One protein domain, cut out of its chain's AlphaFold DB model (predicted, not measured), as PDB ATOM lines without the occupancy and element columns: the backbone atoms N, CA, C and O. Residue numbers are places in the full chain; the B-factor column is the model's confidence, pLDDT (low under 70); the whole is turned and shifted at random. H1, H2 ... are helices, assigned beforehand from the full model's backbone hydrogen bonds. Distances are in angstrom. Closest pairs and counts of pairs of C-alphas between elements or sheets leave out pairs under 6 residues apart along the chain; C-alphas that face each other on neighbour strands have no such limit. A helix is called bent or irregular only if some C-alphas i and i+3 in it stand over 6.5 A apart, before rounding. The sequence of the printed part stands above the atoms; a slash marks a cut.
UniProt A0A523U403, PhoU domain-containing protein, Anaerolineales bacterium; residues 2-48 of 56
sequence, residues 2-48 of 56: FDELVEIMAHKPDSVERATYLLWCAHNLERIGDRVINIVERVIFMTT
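AT A GLANCE: This is residues 2 to 48 of the 56 residues of the protein "PhoU domain-containing protein" of Anaerolineales bacterium (UniProt A0A523U403). A short helix, H1, folds back along the first part of a much longer helix, H2, as a helical hairpin with very unequal arms; beyond it, residues 28 to 48 of H2 stick out alone and make most of the length. The printed part has 47 residues with two named helices, H1 then H2, and no named strand: all helix. It is extended, with a radius of gyration of the C-alphas of 16.6 A, a rod spanning 52 by 15 by 5 A.

IN THESE COORDINATES: H1, residues 2 to 11, begins at C-alpha 2 (304.625, 310.629, 242.568). H2, residues 13 to 48, measures 52.4 A from first to last C-alpha and ends at C-alpha 48 (272.349, 324.321, 254.964). H2 is irregular, with C-alphas 14 and 17 lying 7.4 A apart, and has a kink of 30 degrees near residue 20.

HOW THE PARTS SIT: H1 and H2 form a helical hairpin, opposite ways at a shallow tilt of 2 degrees. H2 touches H1 with residues 15 to 23 alone; the closest C-alphas, of Met 9 and Val 16, are 4.9 A apart. Every O i to N i+4 pair is within hydrogen-bond range in H1, and 30 of 32 in H2.

THE WHOLE: The C-alphas farthest apart, of Asp 14 and Thr 48, are separated by 52.9 A. The link from H1 to H2 is tight, and the printed part has no cut. Mean pLDDT of the printed part is 91.5, and no printed residue is under 70.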
ATOM      1  N   PHE A   2     303.545 311.080 241.667       80.12
ATOM      2  CA  PHE A   2     304.625 310.629 242.568       80.12
ATOM      3  C   PHE A   2     305.472 309.520 241.931       80.12
ATOM      4  O   PHE A   2     306.685 309.670 241.827       80.12
ATOM      5  N   ASP A   3     304.827 308.471 241.419       84.12
ATOM      6  CA  ASP A   3     305.529 307.329 240.816       84.12
ATOM      7  C   ASP A   3     306.353 307.726 239.587       84.12
ATOM      8  O   ASP A   3     307.474 307.272 239.413       84.12
ATOM      9  N   GLU A   4     305.836 308.654 238.786       83.06
ATOM     10  CA  GLU A   4     306.495 309.158 237.578       83.06
ATOM     11  C   GLU A   4     307.739 309.999 237.913       83.06
ATOM     12  O   GLU A   4     308.783 309.859 237.280       83.06
ATOM     13  N   LEU A   5     307.673 310.835 238.958       81.44
ATOM     14  CA  LEU A   5     308.841 311.572 239.447       81.44
ATOM     15  C   LEU A   5     309.885 310.623 240.043       81.44
ATOM     16  O   LEU A   5     311.072 310.793 239.773       81.44
ATOM     17  N   VAL A   6     309.461 309.607 240.797       83.44
ATOM     18  CA  VAL A   6     310.354 308.575 241.351       83.44
ATOM     19  C   VAL A   6     311.006 307.751 240.238       83.44
ATOM     20  O   VAL A   6     312.199 307.459 240.300       83.44
ATOM     21  N   GLU A   7     310.271 307.434 239.177       87.62
ATOM     22  CA  GLU A   7     310.802 306.734 238.011       87.62
ATOM     23  C   GLU A   7     311.833 307.587 237.255       87.62
ATOM     24  O   GLU A   7     312.888 307.082 236.866       87.62
ATOM     25  N   ILE A   8     311.590 308.894 237.109       84.50
ATOM     26  CA  ILE A   8     312.562 309.840 236.540       84.50
ATOM     27  C   ILE A   8     313.836 309.893 237.393       84.50
ATOM     28  O   ILE A   8     314.939 309.842 236.843       84.50
ATOM     29  N   MET A   9     313.701 309.941 238.723       87.06
ATOM     30  CA  MET A   9     314.834 309.905 239.657       87.06
ATOM     31  C   MET A   9     315.645 308.609 239.528       87.06
ATOM     32  O   MET A   9     316.875 308.656 239.548       87.06
ATOM     33  N   ALA A  10     314.969 307.467 239.361       87.75
ATOM     34  CA  ALA A  10     315.604 306.161 239.210       87.75
ATOM     35  C   ALA A  10     316.368 306.026 237.881       87.75
ATOM     36  O   ALA A  10     317.458 305.456 237.852       87.75
ATOM     37  N   HIS A  11     315.833 306.577 236.786       89.19
ATOM     38  CA  HIS A  11     316.467 306.514 235.466       89.19
ATOM     39  C   HIS A  11     317.533 307.597 235.238       89.19
ATOM     40  O   HIS A  11     318.417 307.419 234.397       89.19
ATOM     41  N   LYS A  12     317.454 308.734 235.942       88.56
ATOM     42  CA  LYS A  12     318.386 309.867 235.813       88.56
ATOM     43  C   LYS A  12     318.776 310.407 237.194       88.56
ATOM     44  O   LYS A  12     318.149 311.363 237.663       88.56
ATOM     45  N   PRO A  13     319.848 309.877 237.809       84.50
ATOM     46  CA  PRO A  13     320.300 310.288 239.142       84.50
ATOM     47  C   PRO A  13     320.593 311.792 239.257       84.50
ATOM     48  O   PRO A  13     320.289 312.412 240.272       84.50
ATOM     49  N   ASP A  14     321.081 312.419 238.182       90.06
ATOM     50  CA  ASP A  14     321.365 313.863 238.142       90.06
ATOM     51  C   ASP A  14     320.100 314.738 238.224       90.06
ATOM     52  O   ASP A  14     320.171 315.942 238.464       90.06
ATOM     53  N   SER A  15     318.918 314.154 238.005       88.12
ATOM     54  CA  SER A  15     317.637 314.864 238.071       88.12
ATOM     55  C   SER A  15     316.975 314.816 239.450       88.12
ATOM     56  O   SER A  15     315.957 315.483 239.644       88.12
ATOM     57  N   VAL A  16     317.555 314.086 240.415       89.62
ATOM     58  CA  VAL A  16     316.957 313.822 241.735       89.62
ATOM     59  C   VAL A  16     316.610 315.098 242.489       89.62
ATOM     60  O   VAL A  16     315.503 315.220 243.012       89.62
ATOM     61  N   GLU A  17     317.507 316.081 242.501       90.62
ATOM     62  CA  GLU A  17     317.283 317.346 243.204       90.62
ATOM     63  C   GLU A  17     316.080 318.109 242.623       90.62
ATOM     64  O   GLU A  17     315.161 318.497 243.346       90.62
ATOM     65  N   ARG A  18     316.023 318.251 241.293       88.50
ATOM     66  CA  ARG A  18     314.918 318.945 240.609       88.50
ATOM     67  C   ARG A  18     313.598 318.201 240.766       88.50
ATOM     68  O   ARG A  18     312.576 318.826 241.040       88.50
ATOM     69  N   ALA A  19     313.620 316.881 240.610       89.44
ATOM     70  CA  ALA A  19     312.439 316.053 240.790       89.44
ATOM     71  C   ALA A  19     311.934 316.121 242.244       89.44
ATOM     72  O   ALA A  19     310.727 316.136 242.464       89.44
ATOM     73  N   THR A  20     312.832 316.263 243.228       90.19
ATOM     74  CA  THR A  20     312.464 316.439 244.640       90.19
ATOM     75  C   THR A  20     311.752 317.771 244.848       90.19
ATOM     76  O   THR A  20     310.692 317.797 245.467       90.19
ATOM     77  N   TYR A  21     312.256 318.875 244.287       93.56
ATOM     78  CA  TYR A  21     311.556 320.163 244.364       93.56
ATOM     79  C   TYR A  21     310.160 320.111 243.738       93.56
ATOM     80  O   TYR A  21     309.203 320.609 244.330       93.56
ATOM     81  N   LEU A  22     310.020 319.462 242.579       91.75
ATOM     82  CA  LEU A  22     308.716 319.276 241.941       91.75
ATOM     83  C   LEU A  22     307.773 318.425 242.799       91.75
ATOM     84  O   LEU A  22     306.588 318.744 242.890       91.75
ATOM     85  N   LEU A  23     308.298 317.403 243.478       91.94
ATOM     86  CA  LEU A  23     307.541 316.584 244.422       91.94
ATOM     87  C   LEU A  23     306.988 317.423 245.577       91.94
ATOM     88  O   LEU A  23     305.806 317.337 245.904       91.94
ATOM     89  N   TRP A  24     307.826 318.287 246.154       93.88
ATOM     90  CA  TRP A  24     307.404 319.220 247.195       93.88
ATOM     91  C   TRP A  24     306.345 320.195 246.683       93.88
ATOM     92  O   TRP A  24     305.356 320.428 247.375       93.88
ATOM     93  N   CYS A  25     306.505 320.755 245.482       95.00
ATOM     94  CA  CYS A  25     305.494 321.626 244.882       95.00
ATOM     95  C   CYS A  25     304.151 320.906 244.708       95.00
ATOM     96  O   CYS A  25     303.119 321.445 245.108       95.00
ATOM     97  N   ALA A  26     304.164 319.687 244.162       93.38
ATOM     98  CA  ALA A  26     302.964 318.879 243.967       93.38
ATOM     99  C   ALA A  26     302.272 318.558 245.300       93.38
ATOM    100  O   ALA A  26     301.063 318.744 245.425       93.38
ATOM    101  N   HIS A  27     303.039 318.160 246.318       92.69
ATOM    102  CA  HIS A  27     302.503 317.899 247.651       92.69
ATOM    103  C   HIS A  27     301.884 319.152 248.284       92.69
ATOM    104  O   HIS A  27     300.778 319.106 248.811       92.69
ATOM    105  N   ASN A  28     302.553 320.305 248.203       95.69
ATOM    106  CA  ASN A  28     301.984 321.548 248.727       95.69
ATOM    107  C   ASN A  28     300.670 321.913 248.023       95.69
ATOM    108  O   ASN A  28     299.740 322.379 248.680       95.69
ATOM    109  N   LEU A  29     300.575 321.682 246.712       95.56
ATOM    110  CA  LEU A  29     299.354 321.939 245.953       95.56
ATOM    111  C   LEU A  29     298.204 321.016 246.376       95.56
ATOM    112  O   LEU A  29     297.089 321.491 246.576       95.56
ATOM    113  N   GLU A  30     298.484 319.731 246.578       95.06
ATOM    114  CA  GLU A  30     297.531 318.761 247.129       95.06
ATOM    115  C   GLU A  30     297.012 319.223 248.504       95.06
ATOM    116  O   GLU A  30     295.806 319.349 248.705       95.06
ATOM    117  N   ARG A  31     297.909 319.613 249.420       96.44
ATOM    118  CA  ARG A  31     297.525 320.135 250.745       96.44
ATOM    119  C   ARG A  31     296.687 321.418 250.666       96.44
ATOM    120  O   ARG A  31     295.858 321.661 251.543       96.44
ATOM    121  N   ILE A  32     296.915 322.269 249.664       97.19
ATOM    122  CA  ILE A  32     296.071 323.448 249.412       97.19
ATOM    123  C   ILE A  32     294.672 323.002 248.978       97.19
ATOM    124  O   ILE A  32     293.696 323.532 249.506       97.19
ATOM    125  N   GLY A  33     294.578 322.020 248.078       95.56
ATOM    126  CA  GLY A  33     293.314 321.419 247.649       95.56
ATOM    127  C   GLY A  33     292.487 320.908 248.828       95.56
ATOM    128  O   GLY A  33     291.352 321.348 249.008       95.56
ATOM    129  N   ASP A  34     293.092 320.103 249.703       95.44
ATOM    130  CA  ASP A  34     292.437 319.580 250.913       95.44
ATOM    131  C   ASP A  34     291.883 320.702 251.803       95.44
ATOM    132  O   ASP A  34     290.771 320.634 252.326       95.44
ATOM    133  N   ARG A  35     292.646 321.788 251.975       96.44
ATOM    134  CA  ARG A  35     292.201 322.938 252.778       96.44
ATOM    135  C   ARG A  35     291.034 323.672 252.133       96.44
ATOM    136  O   ARG A  35     290.148 324.127 252.853       96.44
ATOM    137  N   VAL A  36     291.037 323.811 250.809       96.88
ATOM    138  CA  VAL A  36     289.919 324.415 250.074       96.88
ATOM    139  C   VAL A  36     288.659 323.573 250.258       96.88
ATOM    140  O   VAL A  36     287.615 324.140 250.572       96.88
ATOM    141  N   ILE A  37     288.764 322.245 250.154       95.12
ATOM    142  CA  ILE A  37     287.646 321.323 250.395       95.12
ATOM    143  C   ILE A  37     287.091 321.519 251.810       95.12
ATOM    144  O   ILE A  37     285.917 321.852 251.954       95.12
ATOM    145  N   ASN A  38     287.948 321.480 252.834       94.31
ATOM    146  CA  ASN A  38     287.536 321.692 254.226       94.31
ATOM    147  C   ASN A  38     286.816 323.041 254.446       94.31
ATOM    148  O   ASN A  38     285.892 323.150 255.260       94.31
ATOM    149  N   ILE A  39     287.239 324.105 253.749       95.25
ATOM    150  CA  ILE A  39     286.571 325.416 253.808       95.25
ATOM    151  C   ILE A  39     285.187 325.339 253.158       95.25
ATOM    152  O   ILE A  39     284.218 325.831 253.737       95.25
ATOM    153  N   VAL A  40     285.082 324.728 251.977       95.31
ATOM    154  CA  VAL A  40     283.815 324.577 251.250       95.31
ATOM    155  C   VAL A  40     282.813 323.763 252.064       95.31
ATOM    156  O   VAL A  40     281.676 324.199 252.227       95.31
ATOM    157  N   GLU A  41     283.231 322.639 252.643       94.62
ATOM    158  CA  GLU A  41     282.388 321.806 253.510       94.62
ATOM    159  C   GLU A  41     281.842 322.601 254.699       94.62
ATOM    160  O   GLU A  41     280.651 322.536 255.013       94.62
ATOM    161  N   ARG A  42     282.682 323.439 255.322       93.50
ATOM    162  CA  ARG A  42     282.253 324.322 256.413       93.50
ATOM    163  C   ARG A  42     281.246 325.371 255.945       93.50
ATOM    164  O   ARG A  42     280.302 325.660 256.675       93.50
ATOM    165  N   VAL A  43     281.424 325.951 254.757       95.00
ATOM    166  CA  VAL A  43     280.468 326.916 254.182       95.00
ATOM    167  C   VAL A  43     279.125 326.250 253.884       95.00
ATOM    168  O   VAL A  43     278.082 326.823 254.203       95.00
ATOM    169  N   ILE A  44     279.135 325.032 253.335       93.56
ATOM    170  CA  ILE A  44     277.918 324.242 253.114       93.56
ATOM    171  C   ILE A  44     277.218 324.011 254.453       93.56
ATOM    172  O   ILE A  44     276.068 324.407 254.603       93.56
ATOM    173  N   PHE A  45     277.933 323.507 255.460       93.94
ATOM    174  CA  PHE A  45     277.366 323.280 256.787       93.94
ATOM    175  C   PHE A  45     276.767 324.554 257.407       93.94
ATOM    176  O   PHE A  45     275.660 324.522 257.935       93.94
ATOM    177  N   MET A  46     277.456 325.698 257.306       94.69
ATOM    178  CA  MET A  46     276.959 326.974 257.837       94.69
ATOM    179  C   MET A  46     275.692 327.481 257.132       94.69
ATOM    180  O   MET A  46     274.933 328.234 257.736       94.69
ATOM    181  N   THR A  47     275.473 327.114 255.867       95.50
ATOM    182  CA  THR A  47     274.342 327.615 255.067       95.50
ATOM    183  C   THR A  47     273.154 326.659 255.038       95.50
ATOM    184  O   THR A  47     272.015 327.119 255.017       95.50
ATOM    185  N   THR A  48     273.397 325.348 255.056       93.25
ATOM    186  CA  THR A  48     272.349 324.321 254.964       93.25
ATOM    187  C   THR A  48     272.049 323.641 256.296       93.25
ATOM    188  O   THR A  48     270.959 323.103 256.460       93.25
TER     189      THR A  48